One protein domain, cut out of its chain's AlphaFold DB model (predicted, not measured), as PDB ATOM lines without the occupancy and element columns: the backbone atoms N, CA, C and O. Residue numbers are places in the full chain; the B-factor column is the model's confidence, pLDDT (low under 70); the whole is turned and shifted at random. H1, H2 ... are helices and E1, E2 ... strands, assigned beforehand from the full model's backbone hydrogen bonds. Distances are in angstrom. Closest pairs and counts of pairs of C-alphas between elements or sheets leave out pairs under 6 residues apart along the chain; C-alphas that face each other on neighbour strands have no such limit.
ATOM      1  N   ASN A   2     -37.717 -33.274  24.598       91.44
ATOM      2  CA  ASN A   2     -36.964 -33.375  23.344       91.44
ATOM      3  C   ASN A   2     -35.709 -32.490  23.420       91.44
ATOM      4  O   ASN A   2     -35.770 -31.401  23.993       91.44
ATOM      5  N   ILE A   3     -34.596 -32.972  22.870       97.50
ATOM      6  CA  ILE A   3     -33.336 -32.227  22.808       97.50
ATOM      7  C   ILE A   3     -33.216 -31.595  21.426       97.50
ATOM      8  O   ILE A   3     -33.409 -32.276  20.420       97.50
ATOM      9  N   GLU A   4     -32.842 -30.319  21.379       98.19
ATOM     10  CA  GLU A   4     -32.415 -29.642  20.156       98.19
ATOM     11  C   GLU A   4     -30.967 -29.183  20.313       98.19
ATOM     12  O   GLU A   4     -30.617 -28.528  21.293       98.19
ATOM     13  N   ILE A   5     -30.120 -29.536  19.352       98.25
ATOM     14  CA  ILE A   5     -28.683 -29.256  19.374       98.25
ATOM     15  C   ILE A   5     -28.233 -28.790  17.987       98.25
ATOM     16  O   ILE A   5     -28.643 -29.340  16.968       98.25
ATOM     17  N   GLU A   6     -27.396 -27.757  17.929       98.44
ATOM     18  CA  GLU A   6     -26.790 -27.261  16.688       98.44
ATOM     19  C   GLU A   6     -25.273 -27.418  16.789       98.44
ATOM     20  O   GLU A   6     -24.665 -26.937  17.751       98.44
ATOM     21  N   PHE A   7     -24.665 -28.078  15.802       98.00
ATOM     22  CA  PHE A   7     -23.215 -28.217  15.706       98.00
ATOM     23  C   PHE A   7     -22.643 -27.238  14.687       98.00
ATOM     24  O   PHE A   7     -23.103 -27.157  13.550       98.00
ATOM     25  N   THR A   8     -21.574 -26.537  15.061       97.06
ATOM     26  CA  THR A   8     -20.833 -25.657  14.143       97.06
ATOM     27  C   THR A   8     -19.864 -26.425  13.241       97.06
ATOM     28  O   THR A   8     -19.307 -25.856  12.304       97.06
ATOM     29  N   SER A   9     -19.635 -27.715  13.512       96.81
ATOM     30  CA  SER A   9     -18.799 -28.594  12.687       96.81
ATOM     31  C   SER A   9     -19.052 -30.088  12.967       96.81
ATOM     32  O   SER A   9     -19.376 -30.446  14.105       96.81
ATOM     33  N   PRO A  10     -18.834 -30.990  11.984       96.88
ATOM     34  CA  PRO A  10     -19.237 -32.393  12.094       96.88
ATOM     35  C   PRO A  10     -18.660 -33.143  13.299       96.88
ATOM     36  O   PRO A  10     -17.440 -33.285  13.439       96.88
ATOM     37  N   ARG A  11     -19.540 -33.704  14.138       96.62
ATOM     38  CA  ARG A  11     -19.170 -34.508  15.318       96.62
ATOM     39  C   ARG A  11     -19.338 -36.005  15.075       96.62
ATOM     40  O   ARG A  11     -20.275 -36.438  14.416       96.62
ATOM     41  N   LYS A  12     -18.418 -36.818  15.594       97.31
ATOM     42  CA  LYS A  12     -18.438 -38.289  15.457       97.31
ATOM     43  C   LYS A  12     -19.100 -38.921  16.678       97.31
ATOM     44  O   LYS A  12     -19.064 -38.336  17.752       97.31
ATOM     45  N   CYS A  13     -19.638 -40.130  16.519       98.00
ATOM     46  CA  CYS A  13     -20.182 -40.933  17.626       98.00
ATOM     47  C   CYS A  13     -21.295 -40.226  18.430       98.00
ATOM     48  O   CYS A  13     -21.530 -40.531  19.596       98.00
ATOM     49  N   VAL A  14     -22.002 -39.283  17.802       98.44
ATOM     50  CA  VAL A  14     -23.192 -38.660  18.385       98.44
ATOM     51  C   VAL A  14     -24.278 -39.727  18.532       98.44
ATOM     52  O   VAL A  14     -24.466 -40.553  17.635       98.44
ATOM     53  N   CYS A  15     -24.970 -39.740  19.675       98.62
ATOM     54  CA  CYS A  15     -25.954 -40.774  20.025       98.62
ATOM     55  C   CYS A  15     -25.402 -42.222  19.987       98.62
ATOM     56  O   CYS A  15     -26.158 -43.168  19.780       98.62
ATOM     57  N   ASP A  16     -24.090 -42.423  20.162       98.62
ATOM     58  CA  ASP A  16     -23.471 -43.750  20.260       98.62
ATOM     59  C   ASP A  16     -23.636 -44.326  21.674       98.62
ATOM     60  O   ASP A  16     -23.049 -43.827  22.632       98.62
ATOM     61  N   PHE A  17     -24.377 -45.426  21.807       98.44
ATOM     62  CA  PHE A  17     -24.657 -46.080  23.094       98.44
ATOM     63  C   PHE A  17     -23.429 -46.777  23.693       98.44
ATOM     64  O   PHE A  17     -23.425 -47.176  24.858       98.44
ATOM     65  N   THR A  18     -22.377 -46.953  22.897       97.88
ATOM     66  CA  THR A  18     -21.083 -47.458  23.357       97.88
ATOM     67  C   THR A  18     -20.113 -46.344  23.715       97.88
ATOM     68  O   THR A  18     -19.068 -46.647  24.289       97.88
ATOM     69  N   TYR A  19     -20.441 -45.095  23.367       97.94
ATOM     70  CA  TYR A  19     -19.574 -43.930  23.503       97.94
ATOM     71  C   TYR A  19     -18.185 -44.184  22.902       97.94
ATOM     72  O   TYR A  19     -17.176 -44.112  23.597       97.94
ATOM     73  N   ASN A  20     -18.148 -44.551  21.614       96.94
ATOM     74  CA  ASN A  20     -16.948 -44.978  20.893       96.94
ATOM     75  C   ASN A  20     -16.247 -46.200  21.519       96.94
ATOM     76  O   ASN A  20     -15.023 -46.273  21.572       96.94
ATOM     77  N   PHE A  21     -17.029 -47.190  21.960       96.25
ATOM     78  CA  PHE A  21     -16.526 -48.353  22.696       96.25
ATOM     79  C   PHE A  21     -15.697 -47.955  23.925       96.25
ATOM     80  O   PHE A  21     -14.557 -48.391  24.084       96.25
ATOM     81  N   TYR A  22     -16.298 -47.167  24.820       97.12
ATOM     82  CA  TYR A  22     -15.673 -46.575  26.006       97.12
ATOM     83  C   TYR A  22     -14.714 -47.499  26.767       97.12
ATOM     84  O   TYR A  22     -13.655 -47.067  27.208       97.12
ATOM     85  N   TRP A  23     -15.038 -48.787  26.907       95.38
ATOM     86  CA  TRP A  23     -14.198 -49.774  27.599       95.38
ATOM     87  C   TRP A  23     -12.805 -49.977  26.978       95.38
ATOM     88  O   TRP A  23     -11.938 -50.558  27.626       95.38
ATOM     89  N   GLN A  24     -12.574 -49.523  25.743       94.88
ATOM     90  CA  GLN A  24     -11.278 -49.602  25.065       94.88
ATOM     91  C   GLN A  24     -10.361 -48.418  25.395       94.88
ATOM     92  O   GLN A  24      -9.150 -48.605  25.479       94.88
ATOM     93  N   HIS A  25     -10.918 -47.222  25.601       96.19
ATOM     94  CA  HIS A  25     -10.135 -45.996  25.803       96.19
ATOM     95  C   HIS A  25     -10.351 -45.330  27.169       96.19
ATOM     96  O   HIS A  25      -9.596 -44.428  27.521       96.19
ATOM     97  N   GLN A  26     -11.358 -45.754  27.939       94.56
ATOM     98  CA  GLN A  26     -11.667 -45.278  29.293       94.56
ATOM     99  C   GLN A  26     -11.750 -43.743  29.373       94.56
ATOM    100  O   GLN A  26     -11.025 -43.108  30.130       94.56
ATOM    101  N   GLY A  27     -12.573 -43.131  28.516       93.62
ATOM    102  CA  GLY A  27     -12.758 -41.672  28.478       93.62
ATOM    103  C   GLY A  27     -11.708 -40.879  27.689       93.62
ATOM    104  O   GLY A  27     -11.977 -39.749  27.309       93.62
ATOM    105  N   LYS A  28     -10.545 -41.464  27.357       94.44
ATOM    106  CA  LYS A  28      -9.449 -40.729  26.687       94.44
ATOM    107  C   LYS A  28      -9.794 -40.179  25.300       94.44
ATOM    108  O   LYS A  28      -9.276 -39.136  24.925       94.44
ATOM    109  N   GLU A  29     -10.616 -40.891  24.530       94.94
ATOM    110  CA  GLU A  29     -11.050 -40.442  23.197       94.94
ATOM    111  C   GLU A  29     -12.420 -39.756  23.217       94.94
ATOM    112  O   GLU A  29     -12.679 -38.874  22.401       94.94
ATOM    113  N   LEU A  30     -13.302 -40.181  24.123       96.19
ATOM    114  CA  LEU A  30     -14.655 -39.660  24.281       96.19
ATOM    115  C   LEU A  30     -15.091 -39.866  25.733       96.19
ATOM    116  O   LEU A  30     -15.180 -40.999  26.204       96.19
ATOM    117  N   ASP A  31     -15.361 -38.777  26.441       97.06
ATOM    118  CA  ASP A  31     -15.943 -38.820  27.779       97.06
ATOM    119  C   ASP A  31     -17.472 -38.679  27.678       97.06
ATOM    120  O   ASP A  31     -17.939 -37.643  27.199       97.06
ATOM    121  N   PRO A  32     -18.270 -39.695  28.067       97.38
ATOM    122  CA  PRO A  32     -19.726 -39.631  27.986       97.38
ATOM    123  C   PRO A  32     -20.328 -38.459  28.765       97.38
ATOM    124  O   PRO A  32     -21.372 -37.949  28.368       97.38
ATOM    125  N   ASP A  33     -19.673 -38.066  29.858       97.44
ATOM    126  CA  ASP A  33     -20.112 -37.021  30.784       97.44
ATOM    127  C   ASP A  33     -19.513 -35.643  30.441       97.44
ATOM    128  O   ASP A  33     -19.826 -34.640  31.080       97.44
ATOM    129  N   GLY A  34     -18.670 -35.578  29.406       95.56
ATOM    130  CA  GLY A  34     -18.139 -34.334  28.868       95.56
ATOM    131  C   GLY A  34     -19.112 -33.662  27.901       95.56
ATOM    132  O   GLY A  34     -19.804 -34.327  27.123       95.56
ATOM    133  N   VAL A  35     -19.122 -32.327  27.913       97.56
ATOM    134  CA  VAL A  35     -19.858 -31.507  26.940       97.56
ATOM    135  C   VAL A  35     -19.388 -31.852  25.529       97.56
ATOM    136  O   VAL A  35     -18.184 -31.893  25.255       97.56
ATOM    137  N   ILE A  36     -20.329 -32.089  24.613       97.69
ATOM    138  CA  ILE A  36     -19.984 -32.360  23.215       97.69
ATOM    139  C   ILE A  36     -19.345 -31.090  22.624       97.69
ATOM    140  O   ILE A  36     -19.939 -30.013  22.710       97.69
ATOM    141  N   PRO A  37     -18.149 -31.163  22.018       96.19
ATOM    142  CA  PRO A  37     -17.519 -29.982  21.438       96.19
ATOM    143  C   PRO A  37     -18.353 -29.366  20.308       96.19
ATOM    144  O   PRO A  37     -19.116 -30.064  19.641       96.19
ATOM    145  N   ASP A  38     -18.125 -28.079  20.043       96.56
ATOM    146  CA  ASP A  38     -18.653 -27.367  18.871       96.56
ATOM    147  C   ASP A  38     -20.190 -27.252  18.824       96.56
ATOM    148  O   ASP A  38     -20.787 -27.116  17.757       96.56
ATOM    149  N   GLN A  39     -20.829 -27.272  19.997       96.81
ATOM    150  CA  GLN A  39     -22.237 -26.922  20.179       96.81
ATOM    151  C   GLN A  39     -22.449 -25.407  20.150       96.81
ATOM    152  O   GLN A  39     -21.628 -24.634  20.649       96.81
ATOM    153  N   LYS A  40     -23.595 -24.970  19.623       97.19
ATOM    154  CA  LYS A  40     -24.029 -23.572  19.672       97.19
ATOM    155  C   LYS A  40     -25.155 -23.399  20.690       97.19
ATOM    156  O   LYS A  40     -26.237 -23.952  20.529       97.19
ATOM    157  N   GLY A  41     -24.900 -22.597  21.724       95.75
ATOM    158  CA  GLY A  41     -25.916 -22.184  22.703       95.75
ATOM    159  C   GLY A  41     -26.418 -23.282  23.647       95.75
ATOM    160  O   GLY A  41     -27.418 -23.067  24.322       95.75
ATOM    161  N   THR A  42     -25.748 -24.436  23.690       97.38
ATOM    162  CA  THR A  42     -26.093 -25.602  24.519       97.38
ATOM    163  C   THR A  42     -24.822 -26.249  25.073       97.38
ATOM    164  O   THR A  42     -23.722 -25.993  24.577       97.38
ATOM    165  N   ASP A  43     -24.971 -27.064  26.113       97.44
ATOM    166  CA  ASP A  43     -23.893 -27.741  26.837       97.44
ATOM    167  C   ASP A  43     -24.186 -29.233  27.069       97.44
ATOM    168  O   ASP A  43     -23.666 -29.842  28.002       97.44
ATOM    169  N   TYR A  44     -24.985 -29.853  26.194       98.44
ATOM    170  CA  TYR A  44     -25.344 -31.262  26.332       98.44
ATOM    171  C   TYR A  44     -24.114 -32.170  26.271       98.44
ATOM    172  O   TYR A  44     -23.179 -31.965  25.488       98.44
ATOM    173  N   THR A  45     -24.138 -33.222  27.075       98.44
ATOM    174  CA  THR A  45     -23.141 -34.292  27.054       98.44
ATOM    175  C   THR A  45     -23.559 -35.406  26.093       98.44
ATOM    176  O   THR A  45     -24.720 -35.505  25.680       98.44
ATOM    177  N   TYR A  46     -22.637 -36.311  25.750       98.31
ATOM    178  CA  TYR A  46     -23.012 -37.511  24.991       98.31
ATOM    179  C   TYR A  46     -24.027 -38.368  25.762       98.31
ATOM    180  O   TYR A  46     -24.922 -38.963  25.149       98.31
ATOM    181  N   ARG A  47     -23.908 -38.429  27.096       98.12
ATOM    182  CA  ARG A  47     -24.828 -39.168  27.962       98.12
ATOM    183  C   ARG A  47     -26.225 -38.569  27.956       98.12
ATOM    184  O   ARG A  47     -27.182 -39.345  27.964       98.12
ATOM    185  N   ASP A  48     -26.367 -37.248  27.892       98.50
ATOM    186  CA  ASP A  48     -27.684 -36.603  27.814       98.50
ATOM    187  C   ASP A  48     -28.440 -37.048  26.562       98.50
ATOM    188  O   ASP A  48     -29.594 -37.470  26.656       98.50
ATOM    189  N   LEU A  49     -27.763 -37.060  25.406       98.50
ATOM    190  CA  LEU A  49     -28.369 -37.489  24.142       98.50
ATOM    191  C   LEU A  49     -28.806 -38.959  24.186       98.50
ATOM    192  O   LEU A  49     -29.931 -39.290  23.815       98.50
ATOM    193  N   VAL A  50     -27.939 -39.852  24.676       98.19
ATOM    194  CA  VAL A  50     -28.276 -41.277  24.831       98.19
ATOM    195  C   VAL A  50     -29.425 -41.458  25.829       98.19
ATOM    196  O   VAL A  50     -30.340 -42.235  25.569       98.19
ATOM    197  N   THR A  51     -29.428 -40.713  26.935       97.88
ATOM    198  CA  THR A  51     -30.476 -40.784  27.967       97.88
ATOM    199  C   THR A  51     -31.829 -40.295  27.454       97.88
ATOM    200  O   THR A  51     -32.858 -40.879  27.793       97.88
ATOM    201  N   ALA A  52     -31.863 -39.253  26.622       98.44
ATOM    202  CA  ALA A  52     -33.094 -38.823  25.959       98.44
ATOM    203  C   ALA A  52     -33.642 -39.942  25.056       98.44
ATOM    204  O   ALA A  52     -34.817 -40.307  25.144       98.44
ATOM    205  N   LEU A  53     -32.774 -40.577  24.263       98.50
ATOM    206  CA  LEU A  53     -33.177 -41.683  23.395       98.50
ATOM    207  C   LEU A  53     -33.696 -42.896  24.174       98.50
ATOM    208  O   LEU A  53     -34.692 -43.481  23.751       98.50
ATOM    209  N   THR A  54     -33.090 -43.269  25.306       97.25
ATOM    210  CA  THR A  54     -33.590 -44.383  26.142       97.25
ATOM    211  C   THR A  54     -34.922 -44.067  26.821       97.25
ATOM    212  O   THR A  54     -35.703 -44.975  27.094       97.25
ATOM    213  N   LYS A  55     -35.234 -42.783  27.030       97.31
ATOM    214  CA  LYS A  55     -36.560 -42.307  27.460       97.31
ATOM    215  C   LYS A  55     -37.573 -42.209  26.311       97.31
ATOM    216  O   LYS A  55     -38.684 -41.729  26.522       97.31
ATOM    217  N   LYS A  56     -37.216 -42.700  25.119       97.62
ATOM    218  CA  LYS A  56     -38.014 -42.647  23.884       97.62
ATOM    219  C   LYS A  56     -38.282 -41.225  23.374       97.62
ATOM    220  O   LYS A  56     -39.254 -40.985  22.665       97.62
ATOM    221  N   GLU A  57     -37.414 -40.284  23.726       98.06
ATOM    222  CA  GLU A  57     -37.522 -38.875  23.343       98.06
ATOM    223  C   GLU A  57     -36.801 -38.620  22.015       98.06
ATOM    224  O   GLU A  57     -36.010 -39.446  21.554       98.06
ATOM    225  N   THR A  58     -37.089 -37.488  21.372       98.62
ATOM    226  CA  THR A  58     -36.444 -37.131  20.100       98.62
ATOM    227  C   THR A  58     -35.241 -36.222  20.331       98.62
ATOM    228  O   THR A  58     -35.325 -35.264  21.103       98.62
ATOM    229  N   VAL A  59     -34.141 -36.510  19.635       98.81
ATOM    230  CA  VAL A  59     -32.964 -35.638  19.534       98.81
ATOM    231  C   VAL A  59     -32.931 -35.028  18.134       98.81
ATOM    232  O   VAL A  59     -32.744 -35.742  17.149       98.81
ATOM    233  N   THR A  60     -33.101 -33.715  18.039       98.75
ATOM    234  CA  THR A  60     -33.046 -32.958  16.784       98.75
ATOM    235  C   THR A  60     -31.706 -32.246  16.674       98.75
ATOM    236  O   THR A  60     -31.316 -31.491  17.560       98.75
ATOM    237  N   ILE A  61     -31.009 -32.471  15.569       98.69
ATOM    238  CA  ILE A  61     -29.663 -31.987  15.295       98.69
ATOM    239  C   ILE A  61     -29.716 -31.068  14.079       98.69
ATOM    240  O   ILE A  61     -30.192 -31.476  13.021       98.69
ATOM    241  N   LYS A  62     -29.188 -29.852  14.214       98.62
ATOM    242  CA  LYS A  62     -28.914 -28.945  13.093       98.62
ATOM    243  C   LYS A  62     -27.424 -28.961  12.766       98.62
ATOM    244  O   LYS A  62     -26.594 -28.772  13.658       98.62
ATOM    245  N   GLY A  63     -27.107 -29.146  11.489       98.25
ATOM    246  CA  GLY A  63     -25.740 -29.252  10.992       98.25
ATOM    247  C   GLY A  63     -25.286 -30.692  10.775       98.25
ATOM    248  O   GLY A  63     -25.928 -31.659  11.189       98.25
ATOM    249  N   ASP A  64     -24.150 -30.814  10.098       98.50
ATOM    250  CA  ASP A  64     -23.614 -32.095   9.655       98.50
ATOM    251  C   ASP A  64     -23.125 -32.960  10.822       98.50
ATOM    252  O   ASP A  64     -22.570 -32.480  11.814       98.50
ATOM    253  N   ILE A  65     -23.243 -34.274  10.658       98.62
ATOM    254  CA  ILE A  65     -22.727 -35.276  11.584       98.62
ATOM    255  C   ILE A  65     -21.638 -36.104  10.909       98.62
ATOM    256  O   ILE A  65     -21.733 -36.528   9.759       98.62
ATOM    257  N   GLY A  66     -20.570 -36.369  11.654       98.31
ATOM    258  CA  GLY A  66     -19.478 -37.228  11.223       98.31
ATOM    259  C   GLY A  66     -19.854 -38.713  11.209       98.31
ATOM    260  O   GLY A  66     -21.009 -39.119  11.136       98.31
ATOM    261  N   LYS A  67     -18.836 -39.570  11.281       98.25
ATOM    262  CA  LYS A  67     -19.045 -41.023  11.291       98.25
ATOM    263  C   LYS A  67     -19.719 -41.515  12.581       98.25
ATOM    264  O   LYS A  67     -19.496 -40.949  13.654       98.25
ATOM    265  N   ARG A  68     -20.393 -42.667  12.485       98.38
ATOM    266  CA  ARG A  68     -20.885 -43.491  13.614       98.38
ATOM    267  C   ARG A  68     -22.057 -42.910  14.415       98.38
ATOM    268  O   ARG A  68     -22.223 -43.284  15.577       98.38
ATOM    269  N   LEU A  69     -22.885 -42.062  13.805       98.81
ATOM    270  CA  LEU A  69     -24.166 -41.630  14.380       98.81
ATOM    271  C   LEU A  69     -25.013 -42.840  14.815       98.81
ATOM    272  O   LEU A  69     -25.146 -43.791  14.043       98.81
ATOM    273  N   CYS A  70     -25.601 -42.799  16.013       98.81
ATOM    274  CA  CYS A  70     -26.510 -43.838  16.529       98.81
ATOM    275  C   CYS A  70     -25.905 -45.251  16.590       98.81
ATOM    276  O   CYS A  70     -26.609 -46.254  16.436       98.81
ATOM    277  N   SER A  71     -24.590 -45.360  16.792       98.56
ATOM    278  CA  SER A  71     -23.968 -46.675  16.949       98.56
ATOM    279  C   SER A  71     -24.535 -47.390  18.178       98.56
ATOM    280  O   SER A  71     -24.562 -46.848  19.279       98.56
ATOM    281  N   ASN A  72     -24.994 -48.624  17.981       98.44
ATOM    282  CA  ASN A  72     -25.630 -49.478  18.980       98.44
ATOM    283  C   ASN A  72     -26.849 -48.848  19.673       98.44
ATOM    284  O   ASN A  72     -27.210 -49.295  20.760       98.44
ATOM    285  N   ALA A  73     -27.505 -47.853  19.065       98.50
ATOM    286  CA  ALA A  73     -28.766 -47.345  19.594       98.50
ATOM    287  C   ALA A  73     -29.774 -48.497  19.743       98.50
ATOM    288  O   ALA A  73     -29.909 -49.338  18.850       98.50
ATOM    289  N   GLY A  74     -30.394 -48.591  20.918       97.69
ATOM    290  CA  GLY A  74     -31.267 -49.705  21.293       97.69
ATOM    291  C   GLY A  74     -30.572 -50.902  21.934       97.69
ATOM    292  O   GLY A  74     -31.247 -51.811  22.404       97.69
ATOM    293  N   ALA A  75     -29.238 -50.943  21.994       97.06
ATOM    294  CA  ALA A  75     -28.530 -51.984  22.731       97.06
ATOM    295  C   ALA A  75     -28.428 -51.616  24.218       97.06
ATOM    296  O   ALA A  75     -27.796 -50.626  24.582       97.06
ATOM    297  N   ASP A  76     -28.990 -52.452  25.087       95.75
ATOM    298  CA  ASP A  76     -28.954 -52.236  26.533       95.75
ATOM    299  C   ASP A  76     -27.606 -52.692  27.120       95.75
ATOM    300  O   ASP A  76     -27.377 -53.867  27.418       95.75
ATOM    301  N   MET A  77     -26.640 -51.780  27.186       94.31
ATOM    302  CA  MET A  77     -25.228 -52.111  27.382       94.31
ATOM    303  C   MET A  77     -24.903 -52.592  28.808       94.31
ATOM    304  O   MET A  77     -24.850 -51.799  29.744       94.31
ATOM    305  N   ARG A  78     -24.523 -53.874  28.959       93.62
ATOM    306  CA  ARG A  78     -24.079 -54.457  30.251       93.62
ATOM    307  C   ARG A  78     -22.966 -53.684  30.947       93.62
ATOM    308  O   ARG A  78     -22.951 -53.605  32.166       93.62
ATOM    309  N   TYR A  79     -22.036 -53.131  30.172       93.50
ATOM    310  CA  TYR A  79     -20.922 -52.360  30.720       93.50
ATOM    311  C   TYR A  79     -21.403 -51.132  31.516       93.50
ATOM    312  O   TYR A  79     -20.775 -50.756  32.497       93.50
ATOM    313  N   PHE A  80     -22.545 -50.554  31.133       93.75
ATOM    314  CA  PHE A  80     -23.172 -49.420  31.812       93.75
ATOM    315  C   PHE A  80     -24.338 -49.846  32.723       93.75
ATOM    316  O   PHE A  80     -25.215 -49.040  33.011       93.75
ATOM    317  N   GLY A  81     -24.362 -51.109  33.168       94.56
ATOM    318  CA  GLY A  81     -25.387 -51.639  34.077       94.56
ATOM    319  C   GLY A  81     -26.638 -52.212  33.401       94.56
ATOM    320  O   GLY A  81     -27.558 -52.631  34.097       94.56
ATOM    321  N   GLY A  82     -26.673 -52.264  32.067       94.38
ATOM    322  CA  GLY A  82     -27.785 -52.829  31.301       94.38
ATOM    323  C   GLY A  82     -27.872 -54.362  31.324       94.38
ATOM    324  O   GLY A  82     -26.982 -55.073  31.797       94.38
ATOM    325  N   THR A  83     -28.931 -54.906  30.731       94.38
ATOM    326  CA  THR A  83     -29.202 -56.353  30.654       94.38
ATOM    327  C   THR A  83     -28.430 -57.071  29.543       94.38
ATOM    328  O   THR A  83     -28.216 -58.288  29.607       94.38
ATOM    329  N   GLY A  84     -27.982 -56.341  28.518       90.56
ATOM    330  CA  GLY A  84     -27.415 -56.866  27.272       90.56
ATOM    331  C   GLY A  84     -28.432 -57.105  26.154       90.56
ATOM    332  O   GLY A  84     -28.011 -57.552  25.081       90.56
ATOM    333  N   GLY A  85     -29.721 -56.862  26.417       93.38
ATOM    334  CA  GLY A  85     -30.829 -57.032  25.479       93.38
ATOM    335  C   GLY A  85     -31.031 -55.847  24.531       93.38
ATOM    336  O   GLY A  85     -30.101 -55.085  24.251       93.38
ATOM    337  N   ILE A  86     -32.259 -55.734  24.026       96.50
ATOM    338  CA  ILE A  86     -32.722 -54.621  23.196       96.50
ATOM    339  C   ILE A  86     -33.719 -53.807  24.022       96.50
ATOM    340  O   ILE A  86     -34.569 -54.381  24.699       96.50
ATOM    341  N   ILE A  87     -33.598 -52.487  23.965       96.94
ATOM    342  CA  ILE A  87     -34.555 -51.533  24.527       96.94
ATOM    343  C   ILE A  87     -35.091 -50.667  23.403       96.94
ATOM    344  O   ILE A  87     -34.334 -50.322  22.506       96.94
ATOM    345  N   ASP A  88     -36.363 -50.289  23.467       96.31
ATOM    346  CA  ASP A  88     -36.905 -49.301  22.541       96.31
ATOM    347  C   ASP A  88     -36.241 -47.944  22.767       96.31
ATOM    348  O   ASP A  88     -36.052 -47.507  23.906       96.31
ATOM    349  N   THR A  89     -35.975 -47.240  21.678       97.25
ATOM    350  CA  THR A  89     -35.422 -45.888  21.711       97.25
ATOM    351  C   THR A  89     -36.280 -44.927  20.916       97.25
ATOM    352  O   THR A  89     -37.080 -45.331  20.074       97.25
ATOM    353  N   GLY A  90     -36.083 -43.640  21.180       97.56
ATOM    354  CA  GLY A  90     -36.693 -42.568  20.414       97.56
ATOM    355  C   GLY A  90     -36.033 -42.381  19.052       97.56
ATOM    356  O   GLY A  90     -35.377 -43.282  18.515       97.56
ATOM    357  N   ASN A  91     -36.212 -41.185  18.503       98.19
ATOM    358  CA  ASN A  91     -35.764 -40.842  17.161       98.19
ATOM    359  C   ASN A  91     -34.634 -39.816  17.193       98.19
ATOM    360  O   ASN A  91     -34.588 -38.946  18.061       98.19
ATOM    361  N   VAL A  92     -33.765 -39.878  16.191       98.81
ATOM    362  CA  VAL A  92     -32.814 -38.806  15.893       98.81
ATOM    363  C   VAL A  92     -33.200 -38.160  14.574       98.81
ATOM    364  O   VAL A  92     -33.411 -38.859  13.589       98.81
ATOM    365  N   ILE A  93     -33.289 -36.835  14.546       98.88
ATOM    366  CA  ILE A  93     -33.546 -36.057  13.333       98.88
ATOM    367  C   ILE A  93     -32.303 -35.222  13.053       98.88
ATOM    368  O   ILE A  93     -31.878 -34.468  13.919       98.88
ATOM    369  N   VAL A  94     -31.718 -35.354  11.867       98.88
ATOM    370  CA  VAL A  94     -30.546 -34.591  11.428       98.88
ATOM    371  C   VAL A  94     -30.929 -33.730  10.239       98.88
ATOM    372  O   VAL A  94     -31.220 -34.242   9.155       98.88
ATOM    373  N   ASP A  95     -30.910 -32.419  10.445       98.75
ATOM    374  CA  ASP A  95     -30.978 -31.441   9.369       98.75
ATOM    375  C   ASP A  95     -29.556 -31.101   8.886       98.75
ATOM    376  O   ASP A  95     -28.917 -30.172   9.389       98.75
ATOM    377  N   GLY A  96     -29.032 -31.938   7.987       98.56
ATOM    378  CA  GLY A  96     -27.646 -31.911   7.514       98.56
ATOM    379  C   GLY A  96     -27.192 -33.233   6.886       98.56
ATOM    380  O   GLY A  96     -27.974 -34.183   6.760       98.56
ATOM    381  N   ASP A  97     -25.917 -33.298   6.499       98.81
ATOM    382  CA  ASP A  97     -25.274 -34.509   5.979       98.81
ATOM    383  C   ASP A  97     -24.816 -35.436   7.125       98.81
ATOM    384  O   ASP A  97     -24.438 -34.990   8.209       98.81
ATOM    385  N   VAL A  98     -24.797 -36.753   6.888       98.88
ATOM    386  CA  VAL A  98     -24.315 -37.759   7.848       98.88
ATOM    387  C   VAL A  98     -23.187 -38.601   7.254       98.88
ATOM    388  O   VAL A  98     -23.286 -39.164   6.161       98.88
ATOM    389  N   GLY A  99     -22.100 -38.728   8.014       98.81
ATOM    390  CA  GLY A  99     -20.936 -39.529   7.661       98.81
ATOM    391  C   GLY A  99     -21.161 -41.043   7.718       98.81
ATOM    392  O   GLY A  99     -22.238 -41.560   8.006       98.81
ATOM    393  N   THR A 100     -20.086 -41.783   7.457       98.69
ATOM    394  CA  THR A 100     -20.149 -43.244   7.321       98.69
ATOM    395  C   THR A 100     -20.537 -43.949   8.621       98.69
ATOM    396  O   THR A 100     -20.289 -43.461   9.727       98.69
ATOM    397  N   ARG A 101     -21.074 -45.163   8.496       98.56
ATOM    398  CA  ARG A 101     -21.376 -46.092   9.598       98.56
ATOM    399  C   ARG A 101     -22.478 -45.611  10.533       98.56
ATOM    400  O   ARG A 101     -22.502 -45.983  11.706       98.56
ATOM    401  N   MET A 102     -23.388 -44.792  10.011       98.81
ATOM    402  CA  MET A 102     -24.641 -44.461  10.681       98.81
ATOM    403  C   MET A 102     -25.402 -45.747  11.036       98.81
ATOM    404  O   MET A 102     -25.572 -46.625  10.190       98.81
ATOM    405  N   GLY A 103     -25.832 -45.877  12.290       98.75
ATOM    406  CA  GLY A 103     -26.604 -47.017  12.779       98.75
ATOM    407  C   GLY A 103     -25.814 -48.326  12.911       98.75
ATOM    408  O   GLY A 103     -26.400 -49.410  12.870       98.75
ATOM    409  N   MET A 104     -24.482 -48.287  13.031       98.69
ATOM    410  CA  MET A 104     -23.678 -49.500  13.256       98.69
ATOM    411  C   MET A 104     -24.141 -50.218  14.531       98.69
ATOM    412  O   MET A 104     -24.092 -49.645  15.610       98.69
ATOM    413  N   GLY A 105     -24.562 -51.478  14.427       98.25
ATOM    414  CA  GLY A 105     -25.059 -52.274  15.554       98.25
ATOM    415  C   GLY A 105     -26.397 -51.803  16.134       98.25
ATOM    416  O   GLY A 105     -26.783 -52.280  17.198       98.25
ATOM    417  N   MET A 106     -27.090 -50.868  15.474       98.56
ATOM    418  CA  MET A 106     -28.375 -50.334  15.926       98.56
ATOM    419  C   MET A 106     -29.437 -51.438  15.989       98.56
ATOM    420  O   MET A 106     -29.558 -52.244  15.063       98.56
ATOM    421  N   ALA A 107     -30.209 -51.460  17.072       97.81
ATOM    422  CA  ALA A 107     -31.208 -52.479  17.380       97.81
ATOM    423  C   ALA A 107     -32.647 -51.939  17.438       97.81
ATOM    424  O   ALA A 107     -33.569 -52.725  17.253       97.81
ATOM    425  N   SER A 108     -32.840 -50.635  17.654       97.12
ATOM    426  CA  SER A 108     -34.155 -49.973  17.692       97.12
ATOM    427  C   SER A 108     -34.045 -48.482  17.371       97.12
ATOM    428  O   SER A 108     -32.945 -47.930  17.403       97.12
ATOM    429  N   GLY A 109     -35.190 -47.828  17.153       95.88
ATOM    430  CA  GLY A 109     -35.307 -46.384  16.927       95.88
ATOM    431  C   GLY A 109     -35.334 -45.996  15.449       95.88
ATOM    432  O   GLY A 109     -35.135 -46.832  14.562       95.88
ATOM    433  N   GLY A 110     -35.579 -44.712  15.195       97.56
ATOM    434  CA  GLY A 110     -35.572 -44.116  13.861       97.56
ATOM    435  C   GLY A 110     -34.500 -43.040  13.712       97.56
ATOM    436  O   GLY A 110     -34.206 -42.303  14.655       97.56
ATOM    437  N   ILE A 111     -33.926 -42.934  12.515       98.81
ATOM    438  CA  ILE A 111     -33.038 -41.829  12.138       98.81
ATOM    439  C   ILE A 111     -33.636 -41.133  10.921       98.81
ATOM    440  O   ILE A 111     -33.915 -41.786   9.918       98.81
ATOM    441  N   TYR A 112     -33.798 -39.819  10.999       98.88
ATOM    442  CA  TYR A 112     -34.255 -38.970   9.909       98.88
ATOM    443  C   TYR A 112     -33.100 -38.096   9.443       98.88
ATOM    444  O   TYR A 112     -32.404 -37.524  10.277       98.88
ATOM    445  N   VAL A 113     -32.890 -37.985   8.133       98.88
ATOM    446  CA  VAL A 113     -31.795 -37.184   7.562       98.88
ATOM    447  C   VAL A 113     -32.302 -36.377   6.369       98.88
ATOM    448  O   VAL A 113     -32.866 -36.967   5.447       98.88
ATOM    449  N   SER A 114     -32.109 -35.056   6.371       98.81
ATOM    450  CA  SER A 114     -32.464 -34.191   5.230       98.81
ATOM    451  C   SER A 114     -31.398 -34.188   4.126       98.81
ATOM    452  O   SER A 114     -31.728 -34.055   2.947       98.81
ATOM    453  N   GLY A 115     -30.125 -34.371   4.494       98.50
ATOM    454  CA  GLY A 115     -28.977 -34.338   3.589       98.50
ATOM    455  C   GLY A 115     -28.509 -35.701   3.061       98.50
ATOM    456  O   GLY A 115     -29.239 -36.698   2.992       98.50
ATOM    457  N   LYS A 116     -27.243 -35.738   2.644       98.56
ATOM    458  CA  LYS A 116     -26.551 -36.929   2.135       98.56
ATOM    459  C   LYS A 116     -26.177 -37.864   3.277       98.56
ATOM    460  O   LYS A 116     -25.826 -37.434   4.368       98.56
ATOM    461  N   VAL A 117     -26.160 -39.161   2.987       98.62
ATOM    462  CA  VAL A 117     -25.681 -40.189   3.918       98.62
ATOM    463  C   VAL A 117     -24.555 -40.965   3.251       98.62
ATOM    464  O   VAL A 117     -24.741 -41.513   2.166       98.62
ATOM    465  N   ALA A 118     -23.382 -40.984   3.882       98.56
ATOM    466  CA  ALA A 118     -22.200 -41.643   3.341       98.56
ATOM    467  C   ALA A 118     -22.150 -43.141   3.689       98.56
ATOM    468  O   ALA A 118     -22.469 -43.558   4.804       98.56
ATOM    469  N   GLU A 119     -21.667 -43.950   2.748       97.56
ATOM    470  CA  GLU A 119     -21.480 -45.393   2.911       97.56
ATOM    471  C   GLU A 119     -20.095 -45.774   3.461       97.56
ATOM    472  O   GLU A 119     -19.118 -45.047   3.259       97.56
ATOM    473  N   PRO A 120     -19.960 -46.938   4.124       98.19
ATOM    474  CA  PRO A 120     -20.999 -47.947   4.370       98.19
ATOM    475  C   PRO A 120     -21.982 -47.517   5.462       98.19
ATOM    476  O   PRO A 120     -21.620 -46.752   6.355       98.19
ATOM    477  N   LEU A 121     -23.210 -48.034   5.413       98.69
ATOM    478  CA  LEU A 121     -24.185 -47.894   6.499       98.69
ATOM    479  C   LEU A 121     -23.937 -48.935   7.602       98.69
ATOM    480  O   LEU A 121     -23.085 -49.812   7.480       98.69
ATOM    481  N   GLY A 122     -24.674 -48.836   8.703       98.69
ATOM    482  CA  GLY A 122     -24.716 -49.843   9.757       98.69
ATOM    483  C   GLY A 122     -25.825 -50.881   9.575       98.69
ATOM    484  O   GLY A 122     -26.223 -51.215   8.460       98.69
ATOM    485  N   ASN A 123     -26.365 -51.355  10.699       98.81
ATOM    486  CA  ASN A 123     -27.462 -52.322  10.753       98.81
ATOM    487  C   ASN A 123     -28.824 -51.639  10.527       98.81
ATOM    488  O   ASN A 123     -29.753 -51.796  11.319       98.81
ATOM    489  N   ILE A 124     -28.919 -50.831   9.472       98.75
ATOM    490  CA  ILE A 124     -30.081 -49.998   9.172       98.75
ATOM    491  C   ILE A 124     -30.513 -50.120   7.714       98.75
ATOM    492  O   ILE A 124     -29.741 -50.501   6.826       98.75
ATOM    493  N   ILE A 125     -31.770 -49.776   7.478       98.12
ATOM    494  CA  ILE A 125     -32.422 -49.818   6.178       98.12
ATOM    495  C   ILE A 125     -33.332 -48.606   6.017       98.12
ATOM    496  O   ILE A 125     -33.942 -48.154   6.987       98.12
ATOM    497  N   GLU A 126     -33.380 -48.066   4.805       98.12
ATOM    498  CA  GLU A 126     -34.269 -46.956   4.480       98.12
ATOM    499  C   GLU A 126     -35.703 -47.460   4.282       98.12
ATOM    500  O   GLU A 126     -35.934 -48.508   3.672       98.12
ATOM    501  N   VAL A 127     -36.659 -46.712   4.819       97.88
ATOM    502  CA  VAL A 127     -38.102 -46.976   4.752       97.88
ATOM    503  C   VAL A 127     -38.826 -45.702   4.309       97.88
ATOM    504  O   VAL A 127     -38.209 -44.634   4.247       97.88
ATOM    505  N   GLN A 128     -40.121 -45.787   3.992       97.75
ATOM    506  CA  GLN A 128     -40.894 -44.593   3.658       97.75
ATOM    507  C   GLN A 128     -40.830 -43.611   4.827       97.75
ATOM    508  O   GLN A 128     -41.087 -43.951   5.983       97.75
ATOM    509  N   SER A 129     -40.462 -42.375   4.508       97.62
ATOM    510  CA  SER A 129     -40.441 -41.311   5.496       97.62
ATOM    511  C   SER A 129     -41.835 -40.731   5.688       97.62
ATOM    512  O   SER A 129     -42.548 -40.452   4.720       97.62
ATOM    513  N   ASP A 130     -42.179 -40.523   6.949       96.69
ATOM    514  CA  ASP A 130     -43.331 -39.787   7.460       96.69
ATOM    515  C   ASP A 130     -42.982 -38.330   7.821       96.69
ATOM    516  O   ASP A 130     -43.849 -37.579   8.265       96.69
ATOM    517  N   LEU A 131     -41.736 -37.899   7.582       97.69
ATOM    518  CA  LEU A 131     -41.283 -36.525   7.787       97.69
ATOM    519  C   LEU A 131     -40.864 -35.891   6.453       97.69
ATOM    520  O   LEU A 131     -39.878 -36.290   5.828       97.69
ATOM    521  N   ALA A 132     -41.626 -34.888   6.012       97.56
ATOM    522  CA  ALA A 132     -41.404 -34.214   4.734       97.56
ATOM    523  C   ALA A 132     -40.007 -33.577   4.660       97.56
ATOM    524  O   ALA A 132     -39.614 -32.832   5.551       97.56
ATOM    525  N   GLY A 133     -39.275 -33.855   3.577       98.06
ATOM    526  CA  GLY A 133     -37.905 -33.367   3.376       98.06
ATOM    527  C   GLY A 133     -36.817 -34.214   4.043       98.06
ATOM    528  O   GLY A 133     -35.644 -33.893   3.891       98.06
ATOM    529  N   PHE A 134     -37.177 -35.302   4.730       98.69
ATOM    530  CA  PHE A 134     -36.227 -36.193   5.394       98.69
ATOM    531  C   PHE A 134     -36.362 -37.620   4.871       98.69
ATOM    532  O   PHE A 134     -37.466 -38.102   4.622       98.69
ATOM    533  N   ARG A 135     -35.237 -38.321   4.752       98.56
ATOM    534  CA  ARG A 135     -35.169 -39.777   4.562       98.56
ATOM    535  C   ARG A 135     -35.233 -40.459   5.922       98.56
ATOM    536  O   ARG A 135     -34.602 -39.967   6.855       98.56
ATOM    537  N   LYS A 136     -35.942 -41.585   6.035       98.56
ATOM    538  CA  LYS A 136     -36.109 -42.335   7.291       98.56
ATOM    539  C   LYS A 136     -35.359 -43.658   7.234       98.56
ATOM    540  O   LYS A 136     -35.523 -44.436   6.299       98.56
ATOM    541  N   TYR A 137     -34.594 -43.943   8.277       98.56
ATOM    542  CA  TYR A 137     -33.883 -45.200   8.461       98.56
ATOM    543  C   TYR A 137     -34.336 -45.880   9.745       98.56
ATOM    544  O   TYR A 137     -34.482 -45.235  10.785       98.56
ATOM    545  N   ARG A 138     -34.502 -47.200   9.682       96.50
ATOM    546  CA  ARG A 138     -34.799 -48.058  10.834       96.50
ATOM    547  C   ARG A 138     -33.736 -49.124  11.006       96.50
ATOM    548  O   ARG A 138     -33.060 -49.497  10.047       96.50
ATOM    549  N   SER A 139     -33.615 -49.646  12.224       97.62
ATOM    550  CA  SER A 139     -32.815 -50.844  12.474       97.62
ATOM    551  C   SER A 139     -33.358 -52.027  11.668       97.62
ATOM    552  O   SER A 139     -34.555 -52.312  11.694       97.62
ATOM    553  N   ILE A 140     -32.463 -52.756  10.997       98.38
ATOM    554  CA  ILE A 140     -32.802 -54.041  10.372       98.38
ATOM    555  C   ILE A 140     -33.278 -55.019  11.447       98.38
ATOM    556  O   ILE A 140     -34.237 -55.749  11.229       98.38
ATOM    557  N   THR A 141     -32.643 -55.023  12.619       97.56
ATOM    558  CA  THR A 141     -33.027 -55.915  13.718       97.56
ATOM    559  C   THR A 141     -34.434 -55.615  14.201       97.56
ATOM    560  O   THR A 141     -35.220 -56.546  14.316       97.56
ATOM    561  N   ASP A 142     -34.779 -54.350  14.421       95.81
ATOM    562  CA  ASP A 142     -36.148 -53.964  14.771       95.81
ATOM    563  C   ASP A 142     -37.147 -54.417  13.695       95.81
ATOM    564  O   ASP A 142     -38.078 -55.156  14.005       95.81
ATOM    565  N   LEU A 143     -36.891 -54.107  12.416       96.19
ATOM    566  CA  LEU A 143     -37.756 -54.517  11.301       96.19
ATOM    567  C   LEU A 143     -38.014 -56.033  11.273       96.19
ATOM    568  O   LEU A 143     -39.129 -56.457  10.982       96.19
ATOM    569  N   LEU A 144     -37.014 -56.856  11.594       96.56
ATOM    570  CA  LEU A 144     -37.157 -58.315  11.620       96.56
ATOM    571  C   LEU A 144     -38.009 -58.833  12.789       96.56
ATOM    572  O   LEU A 144     -38.561 -59.924  12.677       96.56
ATOM    573  N   HIS A 145     -38.124 -58.086  13.893       95.12
ATOM    574  CA  HIS A 145     -38.953 -58.479  15.043       95.12
ATOM    575  C   HIS A 145     -40.349 -57.853  15.009       95.12
ATOM    576  O   HIS A 145     -41.311 -58.494  15.425       95.12
ATOM    577  N   SER A 146     -40.465 -56.608  14.543       92.25
ATOM    578  CA  SER A 146     -41.697 -55.810  14.609       92.25
ATOM    579  C   SER A 146     -42.368 -55.588  13.251       92.25
ATOM    580  O   SER A 146     -43.499 -55.107  13.184       92.25
ATOM    581  N   GLY A 147     -41.708 -55.966  12.158       90.38
ATOM    582  CA  GLY A 147     -42.191 -55.765  10.800       90.38
ATOM    583  C   GLY A 147     -41.949 -54.357  10.249       90.38
ATOM    584  O   GLY A 147     -41.287 -53.505  10.844       90.38
ATOM    585  N   SER A 148     -42.489 -54.112   9.054       80.06
ATOM    586  CA  SER A 148     -42.263 -52.884   8.280       80.06
ATOM    587  C   SER A 148     -43.548 -52.062   8.139       80.06
ATOM    588  O   SER A 148     -44.055 -51.862   7.040       80.06
ATOM    589  N   ALA A 149     -44.093 -51.591   9.266       81.38
ATOM    590  CA  ALA A 149     -45.270 -50.712   9.262       81.38
ATOM    591  C   ALA A 149     -45.037 -49.423   8.450       81.38
ATOM    592  O   ALA A 149     -45.944 -48.941   7.780       81.38
ATOM    593  N   ASP A 150     -43.802 -48.915   8.459       81.62
ATOM    594  CA  ASP A 150     -43.400 -47.717   7.720       81.62
ATOM    595  C   ASP A 150     -43.209 -47.953   6.218       81.62
ATOM    596  O   ASP A 150     -42.820 -47.030   5.532       81.62
ATOM    597  N   GLY A 151     -43.421 -49.156   5.680       90.44
ATOM    598  CA  GLY A 151     -43.233 -49.430   4.253       90.44
ATOM    599  C   GLY A 151     -41.761 -49.485   3.825       90.44
ATOM    600  O   GLY A 151     -41.042 -48.488   3.780       90.44
ATOM    601  N   LEU A 152     -41.298 -50.679   3.462       94.88
ATOM    602  CA  LEU A 152     -39.947 -50.874   2.950       94.88
ATOM    603  C   LEU A 152     -39.820 -50.362   1.506       94.88
ATOM    604  O   LEU A 152     -40.660 -50.672   0.661       94.88
ATOM    605  N   LEU A 153     -38.750 -49.619   1.213       96.62
ATOM    606  CA  LEU A 153     -38.508 -49.081  -0.125       96.62
ATOM    607  C   LEU A 153     -37.885 -50.133  -1.070       96.62
ATOM    608  O   LEU A 153     -36.933 -50.820  -0.678       96.62
ATOM    609  N   PRO A 154     -38.351 -50.234  -2.333       96.88
ATOM    610  CA  PRO A 154     -37.677 -51.015  -3.367       96.88
ATOM    611  C   PRO A 154     -36.232 -50.534  -3.604       96.88
ATOM    612  O   PRO A 154     -35.949 -49.350  -3.433       96.88
TER     613      PRO A 154
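Overview. This is residues 2 to 154 of the 307 residues of an uncharacterized protein of Methanosarcinales archaeon ANME-2c ERB4 (UniProt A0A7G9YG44). With little regular structure, the chain winds in stacked turns: strands E1, E2, E3 and E4 side by side, loop residues 64 to 68 and 97 to 101 stacked opposite. Named elements hold 46 of 153 printed residues, three helices and six strands; the class is mixed, and so is the sheet, E1 E2 E3 E4 E6 E5. It is compact, radius of gyration of the C-alphas 14.3 A, spanning 42 by 35 by 28 A.

Arrangement. E1, residues 3 to 6, and E2, 59 to 62, are parallel, N 60 and O 3 within hydrogen-bond range at 2.8 A. With H1, 22 to 25, and H2, 46 to 54, between, they form a right-handed strand-helix-strand unit. H2 is on the sheet, H1 is not; H3, 140 to 146, only grazes it. In H2 and H3 every O i to N i+4 pair is within hydrogen-bond range.

Along the chain. E3 is residues 91 to 95, E4 110 to 113, E5 124 to 127, E6 135 to 139. C-alpha 3 is at (-33.336, -32.227, 22.808), C-alpha 146 at (-41.697, -55.810, 14.609).

Size, cuts and confidence. The printed part has no cut; no printed residue is under pLDDT 70.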